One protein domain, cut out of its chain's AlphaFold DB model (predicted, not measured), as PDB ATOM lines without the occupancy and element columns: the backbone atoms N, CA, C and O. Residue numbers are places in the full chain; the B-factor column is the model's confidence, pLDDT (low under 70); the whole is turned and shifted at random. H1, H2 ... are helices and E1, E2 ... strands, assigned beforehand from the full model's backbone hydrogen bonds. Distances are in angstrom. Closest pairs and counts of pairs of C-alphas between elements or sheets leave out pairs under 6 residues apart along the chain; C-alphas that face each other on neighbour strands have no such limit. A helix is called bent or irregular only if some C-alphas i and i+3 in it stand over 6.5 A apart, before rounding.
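AT A GLANCE: This is residues 18 to 120 of the 139 residues of the protein "Glyco_hydro_65m domain-containing protein" of Mycoplasma mobile (strain ATCC 43663 / 163K / NCTC 11711) (UniProt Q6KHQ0). Helix H3 makes the core, with H4 and H6 running lengthwise on two sides of it and H1 packed on it at a steep angle; H2 folds back from H1 as a further helix. A small two-strand hairpin, E1 and E2, lies at one end of the long axis, beyond the last residue of H6, and short H5 lies near the other end. The printed part has 103 residues, with six named helices and then two antiparallel strands, order E1 - E2, and the class is mostly helix. It is compact, with a radius of gyration of the C-alphas of 14.1 A, and spans 42 by 30 by 21 A.

IN THESE COORDINATES: Begin at C-alpha 110, (203.706, 121.821, 130.046), where E1 starts; it is residues 110 to 113, and E2 is residues 116 to 119, ending at C-alpha 119, (204.352, 126.512, 130.683). Before them H6, residues 93 to 107, runs 20.5 A from C-alpha 93 at (195.271, 101.774, 129.266). Look next for H3, residues 49 to 61, 19.9 A long and only just irregular, with C-alphas 49 and 52 6.9 A apart. H4 is residues 65 to 76, 15.9 A; H2 is residues 30 to 41, 16.2 A; H1 is residues 18 to 23, 8.9 A; H5 is residues 84 to 87, 6.2 A.

HOW THE PARTS SIT: In the hairpin E1 and E2, find N 111 and O 118 at 2.9 A and N 118 and O 111 at 2.8 A, within hydrogen-bond range. The closest C-alphas of H6 and E1 are those of Val 104 and Phe 110, 5.9 A apart. H3, the hub, touches H6 at a shallow tilt of 7 degrees, the same way, closest at the C-alphas of Leu 50 and Ser 95, 5.0 A. H3 and H4, a helical hairpin, touch at 28 degrees, a shallow tilt, opposite ways, closest at the C-alphas of Ala 56 and Ala 68, 4.1 A. H3, H4 and H6 form an up-and-down bundle, each running against the one before; H4 and H6 only just touch, with 3 pairs of C-alphas within 8 A, the closest those of Leu 76 and Ile 99, 7.4 A, through residues 75 to 76 of H4 and 95 to 99 of H6 alone. With residues 54 to 58 alone, H3 touches H1, closest at the C-alphas of Lys 58 and Tyr 22, 6.4 A, at a steep tilt of 68 degrees, only just short of about perpendicular. H1 and H2, a helical hairpin, touch at the C-alphas of Val 18 and Phe 37, their closest, 5.8 A. H5 is apart from H4 and H6. Every O i to N i+4 pair is within hydrogen-bond range in H1, H2 and H4, with 8 of 9 in H3 and 10 of 11 in H6, and H5 is too short for such a pair.

THE WHOLE: The two C-alphas farthest apart, His 85 and Asp 115, are 43.2 A apart. The printed part has no cut and no long link. The mean pLDDT of the printed part is 95.0, and no printed residue is under 70.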
ATOM      1  N   VAL A  18     192.015 116.565 114.547       98.12
ATOM      2  CA  VAL A  18     192.184 117.242 115.842       98.12
ATOM      3  C   VAL A  18     193.439 116.756 116.571       98.12
ATOM      4  O   VAL A  18     194.174 117.574 117.121       98.12
ATOM      5  N   LEU A  19     193.750 115.458 116.508       97.31
ATOM      6  CA  LEU A  19     194.996 114.922 117.055       97.31
ATOM      7  C   LEU A  19     196.210 115.397 116.243       97.31
ATOM      8  O   LEU A  19     197.220 115.780 116.830       97.31
ATOM      9  N   THR A  20     196.115 115.451 114.911       97.81
ATOM     10  CA  THR A  20     197.195 115.964 114.047       97.81
ATOM     11  C   THR A  20     197.568 117.401 114.407       97.81
ATOM     12  O   THR A  20     198.740 117.706 114.614       97.81
ATOM     13  N   THR A  21     196.569 118.273 114.545       96.81
ATOM     14  CA  THR A  21     196.773 119.678 114.948       96.81
ATOM     15  C   THR A  21     197.222 119.842 116.402       96.81
ATOM     16  O   THR A  21     197.658 120.921 116.791       96.81
ATOM     17  N   TYR A  22     197.101 118.806 117.236       94.62
ATOM     18  CA  TYR A  22     197.672 118.777 118.583       94.62
ATOM     19  C   TYR A  22     199.153 118.416 118.567       94.62
ATOM     20  O   TYR A  22     199.967 119.161 119.104       94.62
ATOM     21  N   ILE A  23     199.505 117.311 117.910       93.75
ATOM     22  CA  ILE A  23     200.882 116.809 117.869       93.75
ATOM     23  C   ILE A  23     201.802 117.764 117.104       93.75
ATOM     24  O   ILE A  23     202.942 117.964 117.506       93.75
ATOM     25  N   PHE A  24     201.308 118.351 116.013       93.56
ATOM     26  CA  PHE A  24     202.087 119.206 115.119       93.56
ATOM     27  C   PHE A  24     201.581 120.650 115.127       93.56
ATOM     28  O   PHE A  24     201.449 121.262 114.065       93.56
ATOM     29  N   LYS A  25     201.228 121.188 116.301       91.38
ATOM     30  CA  LYS A  25     200.606 122.519 116.414       91.38
ATOM     31  C   LYS A  25     201.430 123.618 115.728       91.38
ATOM     32  O   LYS A  25     200.857 124.547 115.177       91.38
ATOM     33  N   GLU A  26     202.753 123.478 115.689       90.94
ATOM     34  CA  GLU A  26     203.688 124.439 115.098       90.94
ATOM     35  C   GLU A  26     203.583 124.513 113.566       90.94
ATOM     36  O   GLU A  26     204.071 125.466 112.964       90.94
ATOM     37  N   LEU A  27     202.936 123.532 112.923       95.06
ATOM     38  CA  LEU A  27     202.691 123.514 111.477       95.06
ATOM     39  C   LEU A  27     201.398 124.238 111.070       95.06
ATOM     40  O   LEU A  27     201.123 124.369 109.876       95.06
ATOM     41  N   PHE A  28     200.589 124.693 112.031       96.31
ATOM     42  CA  PHE A  28     199.278 125.277 111.772       96.31
ATOM     43  C   PHE A  28     199.116 126.618 112.485       96.31
ATOM     44  O   PHE A  28     199.620 126.842 113.577       96.31
ATOM     45  N   THR A  29     198.348 127.521 111.880       97.38
ATOM     46  CA  THR A  29     197.914 128.750 112.554       97.38
ATOM     47  C   THR A  29     196.781 128.450 113.535       97.38
ATOM     48  O   THR A  29     195.927 127.615 113.224       97.38
ATOM     49  N   ASP A  30     196.665 129.225 114.613       95.88
ATOM     50  CA  ASP A  30     195.564 129.130 115.582       95.88
ATOM     51  C   ASP A  30     194.165 129.119 114.939       95.88
ATOM     52  O   ASP A  30     193.293 128.364 115.366       95.88
ATOM     53  N   ASP A  31     193.941 129.913 113.883       97.88
ATOM     54  CA  ASP A  31     192.660 129.953 113.160       97.88
ATOM     55  C   ASP A  31     192.319 128.598 112.512       97.88
ATOM     56  O   ASP A  31     191.212 128.081 112.681       97.88
ATOM     57  N   VAL A  32     193.290 127.975 111.836       98.25
ATOM     58  CA  VAL A  32     193.150 126.633 111.244       98.25
ATOM     59  C   VAL A  32     192.873 125.588 112.323       98.25
ATOM     60  O   VAL A  32     191.976 124.760 112.144       98.25
ATOM     61  N   ILE A  33     193.593 125.638 113.448       98.31
ATOM     62  CA  ILE A  33     193.391 124.704 114.564       98.31
ATOM     63  C   ILE A  33     191.969 124.851 115.121       98.31
ATOM     64  O   ILE A  33     191.247 123.859 115.231       98.31
ATOM     65  N   ARG A  34     191.516 126.080 115.405       98.12
ATOM     66  CA  ARG A  34     190.173 126.347 115.952       98.12
ATOM     67  C   ARG A  34     189.055 125.934 115.003       98.12
ATOM     68  O   ARG A  34     188.070 125.342 115.446       98.12
ATOM     69  N   LYS A  35     189.193 126.220 113.706       98.25
ATOM     70  CA  LYS A  35     188.204 125.826 112.692       98.25
ATOM     71  C   LYS A  35     188.080 124.310 112.589       98.25
ATOM     72  O   LYS A  35     186.961 123.803 112.575       98.25
ATOM     73  N   ASN A  36     189.202 123.589 112.576       98.25
ATOM     74  CA  ASN A  36     189.184 122.128 112.538       98.25
ATOM     75  C   ASN A  36     188.628 121.528 113.833       98.25
ATOM     76  O   ASN A  36     187.794 120.631 113.759       98.25
ATOM     77  N   PHE A  37     189.013 122.056 114.999       98.44
ATOM     78  CA  PHE A  37     188.453 121.623 116.280       98.44
ATOM     79  C   PHE A  37     186.923 121.708 116.277       98.44
ATOM     80  O   PHE A  37     186.261 120.696 116.488       98.44
ATOM     81  N   LYS A  38     186.356 122.873 115.935       97.62
ATOM     82  CA  LYS A  38     184.898 123.071 115.869       97.62
ATOM     83  C   LYS A  38     184.236 122.179 114.819       97.62
ATOM     84  O   LYS A  38     183.212 121.567 115.090       97.62
ATOM     85  N   TYR A  39     184.827 122.072 113.629       97.38
ATOM     86  CA  TYR A  39     184.248 121.289 112.539       97.38
ATOM     87  C   TYR A  39     184.146 119.791 112.855       97.38
ATOM     88  O   TYR A  39     183.162 119.154 112.459       97.38
ATOM     89  N   TYR A  40     185.168 119.229 113.507       98.00
ATOM     90  CA  TYR A  40     185.244 117.800 113.807       98.00
ATOM     91  C   TYR A  40     184.629 117.422 115.154       98.00
ATOM     92  O   TYR A  40     184.212 116.271 115.291       98.00
ATOM     93  N   LEU A  41     184.509 118.359 116.103       96.81
ATOM     94  CA  LEU A  41     183.825 118.135 117.380       96.81
ATOM     95  C   LEU A  41     182.409 117.587 117.155       96.81
ATOM     96  O   LEU A  41     182.099 116.498 117.622       96.81
ATOM     97  N   ASP A  42     181.606 118.254 116.323       94.31
ATOM     98  CA  ASP A  42     180.217 117.846 116.038       94.31
ATOM     99  C   ASP A  42     180.100 116.547 115.222       94.31
ATOM    100  O   ASP A  42     179.018 115.982 115.072       94.31
ATOM    101  N   LYS A  43     181.206 116.089 114.627       95.44
ATOM    102  CA  LYS A  43     181.247 114.904 113.754       95.44
ATOM    103  C   LYS A  43     181.875 113.698 114.431       95.44
ATOM    104  O   LYS A  43     181.884 112.620 113.839       95.44
ATOM    105  N   THR A  44     182.426 113.868 115.628       97.12
ATOM    106  CA  THR A  44     183.118 112.792 116.325       97.12
ATOM    107  C   THR A  44     182.169 112.109 117.294       97.12
ATOM    108  O   THR A  44     181.620 112.749 118.180       97.12
ATOM    109  N   THR A  45     181.979 110.801 117.141       95.25
ATOM    110  CA  THR A  45     181.057 110.032 117.995       95.25
ATOM    111  C   THR A  45     181.641 109.727 119.367       95.25
ATOM    112  O   THR A  45     180.906 109.487 120.315       95.25
ATOM    113  N   HIS A  46     182.971 109.766 119.478       95.12
ATOM    114  CA  HIS A  46     183.714 109.391 120.676       95.12
ATOM    115  C   HIS A  46     183.554 107.913 121.079       95.12
ATOM    116  O   HIS A  46     183.829 107.562 122.221       95.12
ATOM    117  N   ASP A  47     183.272 107.019 120.123       91.75
ATOM    118  CA  ASP A  47     183.184 105.554 120.328       91.75
ATOM    119  C   ASP A  47     184.555 104.874 120.553       91.75
ATOM    120  O   ASP A  47     184.766 103.687 120.292       91.75
ATOM    121  N   SER A  48     185.548 105.649 120.969       94.62
ATOM    122  CA  SER A  48     186.886 105.203 121.321       94.62
ATOM    123  C   SER A  48     187.271 105.883 122.617       94.62
ATOM    124  O   SER A  48     187.164 107.107 122.722       94.62
ATOM    125  N   SER A  49     187.797 105.113 123.566       94.06
ATOM    126  CA  SER A  49     188.224 105.621 124.872       94.06
ATOM    127  C   SER A  49     189.282 106.728 124.777       94.06
ATOM    128  O   SER A  49     189.366 107.581 125.652       94.06
ATOM    129  N   LEU A  50     190.049 106.769 123.682       96.06
ATOM    130  CA  LEU A  50     191.033 107.820 123.404       96.06
ATOM    131  C   LEU A  50     190.407 109.145 122.952       96.06
ATOM    132  O   LEU A  50     191.042 110.189 123.042       96.06
ATOM    133  N   SER A  51     189.183 109.127 122.426       96.94
ATOM    134  CA  SER A  51     188.640 110.271 121.698       96.94
ATOM    135  C   SER A  51     188.366 111.468 122.606       96.94
ATOM    136  O   SER A  51     188.889 112.557 122.373       96.94
ATOM    137  N   ALA A  52     187.546 111.281 123.642       96.88
ATOM    138  CA  ALA A  52     187.070 112.394 124.459       96.88
ATOM    139  C   ALA A  52     188.219 113.106 125.182       96.88
ATOM    140  O   ALA A  52     188.289 114.333 125.172       96.88
ATOM    141  N   VAL A  53     189.177 112.345 125.715       97.06
ATOM    142  CA  VAL A  53     190.362 112.893 126.388       97.06
ATOM    143  C   VAL A  53     191.277 113.671 125.435       97.06
ATOM    144  O   VAL A  53     191.786 114.725 125.813       97.06
ATOM    145  N   THR A  54     191.436 113.241 124.176       97.31
ATOM    146  CA  THR A  54     192.177 114.020 123.167       97.31
ATOM    147  C   THR A  54     191.474 115.335 122.829       97.31
ATOM    148  O   THR A  54     192.128 116.375 122.725       97.31
ATOM    149  N   TYR A  55     190.146 115.326 122.687       98.31
ATOM    150  CA  TYR A  55     189.398 116.565 122.471       98.31
ATOM    151  C   TYR A  55     189.424 117.482 123.696       98.31
ATOM    152  O   TYR A  55     189.537 118.693 123.529       98.31
ATOM    153  N   ALA A  56     189.381 116.933 124.910       97.69
ATOM    154  CA  ALA A  56     189.525 117.708 126.136       97.69
ATOM    155  C   ALA A  56     190.905 118.385 126.210       97.69
ATOM    156  O   ALA A  56     190.982 119.591 126.432       97.69
ATOM    157  N   LEU A  57     191.984 117.653 125.910       96.75
ATOM    158  CA  LEU A  57     193.343 118.196 125.781       96.75
ATOM    159  C   LEU A  57     193.406 119.380 124.806       96.75
ATOM    160  O   LEU A  57     193.887 120.456 125.168       96.75
ATOM    161  N   LYS A  58     192.880 119.211 123.584       97.31
ATOM    162  CA  LYS A  58     192.864 120.294 122.590       97.31
ATOM    163  C   LYS A  58     191.957 121.456 123.016       97.31
ATOM    164  O   LYS A  58     192.317 122.610 122.806       97.31
ATOM    165  N   GLY A  59     190.817 121.182 123.641       97.19
ATOM    166  CA  GLY A  59     189.924 122.210 124.173       97.19
ATOM    167  C   GLY A  59     190.600 123.068 125.247       97.19
ATOM    168  O   GLY A  59     190.490 124.293 125.203       97.19
ATOM    169  N   ILE A  60     191.377 122.457 126.151       96.69
ATOM    170  CA  ILE A  60     192.169 123.175 127.164       96.69
ATOM    171  C   ILE A  60     193.221 124.079 126.505       96.69
ATOM    172  O   ILE A  60     193.342 125.249 126.882       96.69
ATOM    173  N   GLU A  61     193.944 123.568 125.502       94.62
ATOM    174  CA  GLU A  61     194.920 124.347 124.720       94.62
ATOM    175  C   GLU A  61     194.256 125.567 124.057       94.62
ATOM    176  O   GLU A  61     194.775 126.680 124.120       94.62
ATOM    177  N   LEU A  62     193.061 125.376 123.491       96.19
ATOM    178  CA  LEU A  62     192.286 126.423 122.828       96.19
ATOM    179  C   LEU A  62     191.529 127.350 123.792       96.19
ATOM    180  O   LEU A  62     190.916 128.313 123.327       96.19
ATOM    181  N   ARG A  63     191.586 127.110 125.108       95.62
ATOM    182  CA  ARG A  63     190.798 127.822 126.136       95.62
ATOM    183  C   ARG A  63     189.275 127.666 125.980       95.62
ATOM    184  O   ARG A  63     188.512 128.473 126.494       95.62
ATOM    185  N   GLU A  64     188.829 126.597 125.327       96.25
ATOM    186  CA  GLU A  64     187.418 126.209 125.196       96.25
ATOM    187  C   GLU A  64     187.020 125.343 126.412       96.25
ATOM    188  O   GLU A  64     186.724 124.153 126.296       96.25
ATOM    189  N   LEU A  65     187.114 125.918 127.618       94.88
ATOM    190  CA  LEU A  65     187.086 125.150 128.872       94.88
ATOM    191  C   LEU A  65     185.756 124.454 129.145       94.88
ATOM    192  O   LEU A  65     185.754 123.367 129.713       94.88
ATOM    193  N   GLU A  66     184.632 125.044 128.739       94.75
ATOM    194  CA  GLU A  66     183.316 124.454 128.986       94.75
ATOM    195  C   GLU A  66     183.197 123.070 128.329       94.75
ATOM    196  O   GLU A  66     182.858 122.085 128.986       94.75
ATOM    197  N   ILE A  67     183.527 122.978 127.037       96.12
ATOM    198  CA  ILE A  67     183.500 121.704 126.314       96.12
ATOM    199  C   ILE A  67     184.625 120.778 126.774       96.12
ATOM    200  O   ILE A  67     184.413 119.573 126.908       96.12
ATOM    201  N   ALA A  68     185.807 121.326 127.067       96.12
ATOM    202  CA  ALA A  68     186.931 120.524 127.521       96.12
ATOM    203  C   ALA A  68     186.642 119.831 128.858       96.12
ATOM    204  O   ALA A  68     186.922 118.644 128.995       96.12
ATOM    205  N   ASN A  69     186.027 120.541 129.807       95.12
ATOM    206  CA  ASN A  69     185.641 119.998 131.107       95.12
ATOM    207  C   ASN A  69     184.568 118.909 130.962       95.12
ATOM    208  O   ASN A  69     184.710 117.847 131.560       95.12
ATOM    209  N   LYS A  70     183.555 119.113 130.105       95.56
ATOM    210  CA  LYS A  70     182.532 118.088 129.811       95.56
ATOM    211  C   LYS A  70     183.153 116.796 129.268       95.56
ATOM    212  O   LYS A  70     182.827 115.700 129.718       95.56
ATOM    213  N   LEU A  71     184.070 116.917 128.309       96.56
ATOM    214  CA  LEU A  71     184.755 115.769 127.711       96.56
ATOM    215  C   LEU A  71     185.748 115.106 128.674       96.56
ATOM    216  O   LEU A  71     185.907 113.887 128.647       96.56
ATOM    217  N   PHE A  72     186.395 115.894 129.531       94.50
ATOM    218  CA  PHE A  72     187.258 115.406 130.601       94.50
ATOM    219  C   PHE A  72     186.473 114.572 131.621       94.50
ATOM    220  O   PHE A  72     186.878 113.452 131.922       94.50
ATOM    221  N   GLU A  73     185.333 115.071 132.106       93.75
ATOM    222  CA  GLU A  73     184.463 114.339 133.035       93.75
ATOM    223  C   GLU A  73     183.967 113.023 132.434       93.75
ATOM    224  O   GLU A  73     183.985 111.990 133.105       93.75
ATOM    225  N   TYR A  74     183.592 113.038 131.152       93.81
ATOM    226  CA  TYR A  74     183.243 111.824 130.422       93.81
ATOM    227  C   TYR A  74     184.424 110.841 130.345       93.81
ATOM    228  O   TYR A  74     184.261 109.655 130.626       93.81
ATOM    229  N   ALA A  75     185.631 111.320 130.025       93.94
ATOM    230  CA  ALA A  75     186.820 110.474 129.930       93.94
ATOM    231  C   ALA A  75     187.215 109.834 131.274       93.94
ATOM    232  O   ALA A  75     187.599 108.666 131.298       93.94
ATOM    233  N   LEU A  76     187.087 110.559 132.393       93.31
ATOM    234  CA  LEU A  76     187.365 110.028 133.736       93.31
ATOM    235  C   LEU A  76     186.454 108.858 134.125       93.31
ATOM    236  O   LEU A  76     186.828 108.022 134.946       93.31
ATOM    237  N   GLN A  77     185.261 108.802 133.543       93.44
ATOM    238  CA  GLN A  77     184.256 107.786 133.827       93.44
ATOM    239  C   GLN A  77     184.403 106.525 132.971       93.44
ATOM    240  O   GLN A  77     183.591 105.615 133.124       93.44
ATOM    241  N   ILE A  78     185.414 106.446 132.094       92.62
ATOM    242  CA  ILE A  78     185.509 105.356 131.118       92.62
ATOM    243  C   ILE A  78     185.566 103.979 131.786       92.62
ATOM    244  O   ILE A  78     184.796 103.118 131.404       92.62
ATOM    245  N   ASP A  79     186.401 103.784 132.813       93.44
ATOM    246  CA  ASP A  79     186.541 102.475 133.469       93.44
ATOM    247  C   ASP A  79     185.696 102.342 134.748       93.44
ATOM    248  O   ASP A  79     185.196 101.266 135.063       93.44
ATOM    249  N   LEU A  80     185.547 103.431 135.511       91.75
ATOM    250  CA  LEU A  80     184.959 103.422 136.863       91.75
ATOM    251  C   LEU A  80     183.655 104.223 136.974       91.75
ATOM    252  O   LEU A  80     183.187 104.505 138.077       91.75
ATOM    253  N   GLY A  81     183.095 104.649 135.844       91.44
ATOM    254  CA  GLY A  81     181.874 105.440 135.803       91.44
ATOM    255  C   GLY A  81     180.606 104.610 135.646       91.44
ATOM    256  O   GLY A  81     180.517 103.446 136.026       91.44
ATOM    257  N   THR A  82     179.592 105.244 135.062       89.81
ATOM    258  CA  THR A  82     178.247 104.667 134.918       89.81
ATOM    259  C   THR A  82     178.189 103.473 133.962       89.81
ATOM    260  O   THR A  82     177.338 102.604 134.137       89.81
ATOM    261  N   ASN A  83     179.104 103.389 132.991       87.88
ATOM    262  CA  ASN A  83     179.216 102.271 132.052       87.88
ATOM    263  C   ASN A  83     180.377 101.329 132.417       87.88
ATOM    264  O   ASN A  83     181.300 101.115 131.629       87.88
ATOM    265  N   PHE A  84     180.339 100.771 133.627       84.31
ATOM    266  CA  PHE A  84     181.395  99.902 134.165       84.31
ATOM    267  C   PHE A  84     181.649  98.633 133.325       84.31
ATOM    268  O   PHE A  84     182.763  98.121 133.316       84.31
ATOM    269  N   HIS A  85     180.661  98.174 132.546       90.56
ATOM    270  CA  HIS A  85     180.817  97.057 131.603       90.56
ATOM    271  C   HIS A  85     181.728  97.363 130.408       90.56
ATOM    272  O   HIS A  85     182.159  96.450 129.704       90.56
ATOM    273  N   SER A  86     182.048  98.636 130.156       89.56
ATOM    274  CA  SER A  86     182.971  98.991 129.072       89.56
ATOM    275  C   SER A  86     184.387  98.439 129.281       89.56
ATOM    276  O   SER A  86     185.131  98.323 128.310       89.56
ATOM    277  N   SER A  87     184.727  98.024 130.505       92.94
ATOM    278  CA  SER A  87     186.049  97.507 130.877       92.94
ATOM    279  C   SER A  87     186.053  96.021 131.237       92.94
ATOM    280  O   SER A  87     187.047  95.522 131.763       92.94
ATOM    281  N   ASP A  88     184.982  95.283 130.916       93.44
ATOM    282  CA  ASP A  88     184.890  93.833 131.160       93.44
ATOM    283  C   ASP A  88     186.013  93.055 130.442       93.44
ATOM    284  O   ASP A  88     186.496  92.035 130.934       93.44
ATOM    285  N   ALA A  89     186.472  93.557 129.291       93.56
ATOM    286  CA  ALA A  89     187.597  92.995 128.540       93.56
ATOM    287  C   ALA A  89     188.982  93.445 129.059       93.56
ATOM    288  O   ALA A  89     190.005  92.950 128.582       93.56
ATOM    289  N   GLY A  90     189.027  94.385 130.008       93.75
ATOM    290  CA  GLY A  90     190.236  95.023 130.526       93.75
ATOM    291  C   GLY A  90     190.120  96.550 130.579       93.75
ATOM    292  O   GLY A  90     189.279  97.149 129.914       93.75
ATOM    293  N   TYR A  91     190.989  97.188 131.367       92.56
ATOM    294  CA  TYR A  91     190.999  98.645 131.516       92.56
ATOM    295  C   TYR A  91     191.552  99.359 130.274       92.56
ATOM    296  O   TYR A  91     192.442  98.860 129.574       92.56
ATOM    297  N   HIS A  92     191.082 100.581 130.030       95.81
ATOM    298  CA  HIS A  92     191.454 101.374 128.860       95.81
ATOM    299  C   HIS A  92     192.816 102.065 129.036       95.81
ATOM    300  O   HIS A  92     192.902 103.288 129.142       95.81
ATOM    301  N   ALA A  93     193.907 101.292 129.009       95.56
ATOM    302  CA  ALA A  93     195.271 101.774 129.266       95.56
ATOM    303  C   ALA A  93     195.655 103.046 128.480       95.56
ATOM    304  O   ALA A  93     196.256 103.966 129.035       95.56
ATOM    305  N   GLY A  94     195.275 103.130 127.198       94.69
ATOM    306  CA  GLY A  94     195.522 104.315 126.370       94.69
ATOM    307  C   GLY A  94     194.779 105.565 126.855       94.69
ATOM    308  O   GLY A  94     195.353 106.652 126.860       94.69
ATOM    309  N   SER A  95     193.534 105.411 127.314       94.19
ATOM    310  CA  SER A  95     192.759 106.513 127.895       94.19
ATOM    311  C   SER A  95     193.359 106.968 129.223       94.19
ATOM    312  O   SER A  95     193.580 108.158 129.414       94.19
ATOM    313  N   LEU A  96     193.739 106.032 130.099       94.75
ATOM    314  CA  LEU A  96     194.396 106.348 131.373       94.75
ATOM    315  C   LEU A  96     195.712 107.117 131.169       94.75
ATOM    316  O   LEU A  96     195.977 108.100 131.864       94.75
ATOM    317  N   ALA A  97     196.513 106.724 130.174       96.00
ATOM    318  CA  ALA A  97     197.715 107.463 129.799       96.00
ATOM    319  C   ALA A  97     197.385 108.882 129.304       96.00
ATOM    320  O   ALA A  97     198.041 109.844 129.703       96.00
ATOM    321  N   ALA A  98     196.351 109.037 128.477       95.44
ATOM    322  CA  ALA A  98     195.916 110.343 127.992       95.44
ATOM    323  C   ALA A  98     195.295 111.220 129.100       95.44
ATOM    324  O   ALA A  98     195.451 112.438 129.066       95.44
ATOM    325  N   ILE A  99     194.664 110.632 130.122       95.44
ATOM    326  CA  ILE A  99     194.182 111.356 131.306       95.44
ATOM    327  C   ILE A  99     195.367 111.963 132.063       95.44
ATOM    328  O   ILE A  99     195.328 113.139 132.416       95.44
ATOM    329  N   TRP A 100     196.464 111.220 132.248       96.44
ATOM    330  CA  TRP A 100     197.691 111.792 132.813       96.44
ATOM    331  C   TRP A 100     198.230 112.949 131.957       96.44
ATOM    332  O   TRP A 100     198.572 114.009 132.486       96.44
ATOM    333  N   GLN A 101     198.250 112.783 130.629       96.31
ATOM    334  CA  GLN A 101     198.669 113.843 129.704       96.31
ATOM    335  C   GLN A 101     197.788 115.088 129.834       96.31
ATOM    336  O   GLN A 101     198.294 116.203 129.759       96.31
ATOM    337  N   LEU A 102     196.490 114.921 130.076       95.81
ATOM    338  CA  LEU A 102     195.548 116.016 130.277       95.81
ATOM    339  C   LEU A 102     195.901 116.871 131.499       95.81
ATOM    340  O   LEU A 102     195.854 118.100 131.414       95.81
ATOM    341  N   PHE A 103     196.342 116.254 132.596       96.62
ATOM    342  CA  PHE A 103     196.847 117.001 133.746       96.62
ATOM    343  C   PHE A 103     198.164 117.717 133.435       96.62
ATOM    344  O   PHE A 103     198.303 118.883 133.778       96.62
ATOM    345  N   VAL A 104     199.121 117.070 132.770       97.38
ATOM    346  CA  VAL A 104     200.466 117.644 132.576       97.38
ATOM    347  C   VAL A 104     200.525 118.633 131.408       97.38
ATOM    348  O   VAL A 104     200.949 119.776 131.578       97.38
ATOM    349  N   PHE A 105     200.088 118.213 130.222       96.31
ATOM    350  CA  PHE A 105     200.156 118.990 128.982       96.31
ATOM    351  C   PHE A 105     198.925 119.880 128.759       96.31
ATOM    352  O   PHE A 105     199.018 120.886 128.062       96.31
ATOM    353  N   GLY A 106     197.777 119.519 129.342       96.00
ATOM    354  CA  GLY A 106     196.555 120.322 129.307       96.00
ATOM    355  C   GLY A 106     196.552 121.380 130.407       96.00
ATOM    356  O   GLY A 106     197.034 122.494 130.211       96.00
ATOM    357  N   TYR A 107     196.005 121.040 131.574       97.00
ATOM    358  CA  TYR A 107     195.837 121.994 132.680       97.00
ATOM    359  C   TYR A 107     197.170 122.491 133.248       97.00
ATOM    360  O   TYR A 107     197.329 123.674 133.537       97.00
ATOM    361  N   GLY A 108     198.161 121.608 133.357       97.12
ATOM    362  CA  GLY A 108     199.517 121.955 133.761       97.12
ATOM    363  C   GLY A 108     200.260 122.790 132.722       97.12
ATOM    364  O   GLY A 108     201.227 123.473 133.065       97.12
ATOM    365  N   GLY A 109     199.795 122.767 131.470       96.06
ATOM    366  CA  GLY A 109     200.301 123.572 130.368       96.06
ATOM    367  C   GLY A 109     201.757 123.306 130.000       96.06
ATOM    368  O   GLY A 109     202.367 124.179 129.385       96.06
ATOM    369  N   PHE A 110     202.333 122.165 130.395       96.62
ATOM    370  CA  PHE A 110     203.706 121.821 130.046       96.62
ATOM    371  C   PHE A 110     203.810 121.443 128.569       96.62
ATOM    372  O   PHE A 110     203.064 120.607 128.062       96.62
ATOM    373  N   HIS A 111     204.789 122.019 127.888       93.12
ATOM    374  CA  HIS A 111     205.113 121.691 126.510       93.12
ATOM    375  C   HIS A 111     206.621 121.832 126.295       93.12
ATOM    376  O   HIS A 111     207.218 122.816 126.725       93.12
ATOM    377  N   TYR A 112     207.241 120.856 125.637       91.88
ATOM    378  CA  TYR A 112     208.676 120.860 125.371       91.88
ATOM    379  C   TYR A 112     208.930 120.893 123.868       91.88
ATOM    380  O   TYR A 112     208.531 119.971 123.159       91.88
ATOM    381  N   TYR A 113     209.575 121.956 123.395       88.38
ATOM    382  CA  TYR A 113     209.828 122.190 121.976       88.38
ATOM    383  C   TYR A 113     211.108 123.007 121.789       88.38
ATOM    384  O   TYR A 113     211.390 123.898 122.587       88.38
ATOM    385  N   ASN A 114     211.899 122.688 120.757       89.75
ATOM    386  CA  ASN A 114     213.201 123.314 120.473       89.75
ATOM    387  C   ASN A 114     214.109 123.440 121.710       89.75
ATOM    388  O   ASN A 114     214.649 124.506 121.993       89.75
ATOM    389  N   ASP A 115     214.237 122.350 122.470       90.81
ATOM    390  CA  ASP A 115     215.011 122.265 123.716       90.81
ATOM    391  C   ASP A 115     214.576 123.212 124.850       90.81
ATOM    392  O   ASP A 115     215.276 123.343 125.860       90.81
ATOM    393  N   ILE A 116     213.395 123.824 124.735       91.56
ATOM    394  CA  ILE A 116     212.847 124.778 125.698       91.56
ATOM    395  C   ILE A 116     211.581 124.203 126.339       91.56
ATOM    396  O   ILE A 116     210.690 123.669 125.677       91.56
ATOM    397  N   ALA A 117     211.509 124.315 127.666       93.88
ATOM    398  CA  ALA A 117     210.307 124.011 128.431       93.88
ATOM    399  C   ALA A 117     209.398 125.245 128.489       93.88
ATOM    400  O   ALA A 117     209.805 126.309 128.956       93.88
ATOM    401  N   HIS A 118     208.159 125.078 128.042       93.88
ATOM    402  CA  HIS A 118     207.107 126.083 128.064       93.88
ATOM    403  C   HIS A 118     206.019 125.680 129.061       93.88
ATOM    404  O   HIS A 118     205.690 124.500 129.188       93.88
ATOM    405  N   PHE A 119     205.444 126.680 129.729       95.25
ATOM    406  CA  PHE A 119     204.352 126.512 130.683       95.25
ATOM    407  C   PHE A 119     203.253 127.532 130.390       95.25
ATOM    408  O   PHE A 119     203.508 128.735 130.387       95.25
ATOM    409  N   ASN A 120     202.034 127.055 130.149       95.44
ATOM    410  CA  ASN A 120     200.845 127.898 129.982       95.44
ATOM    411  C   ASN A 120     199.642 127.319 130.754       95.44
ATOM    412  O   ASN A 120     198.630 126.950 130.139       95.44
TER     413      ASN A 120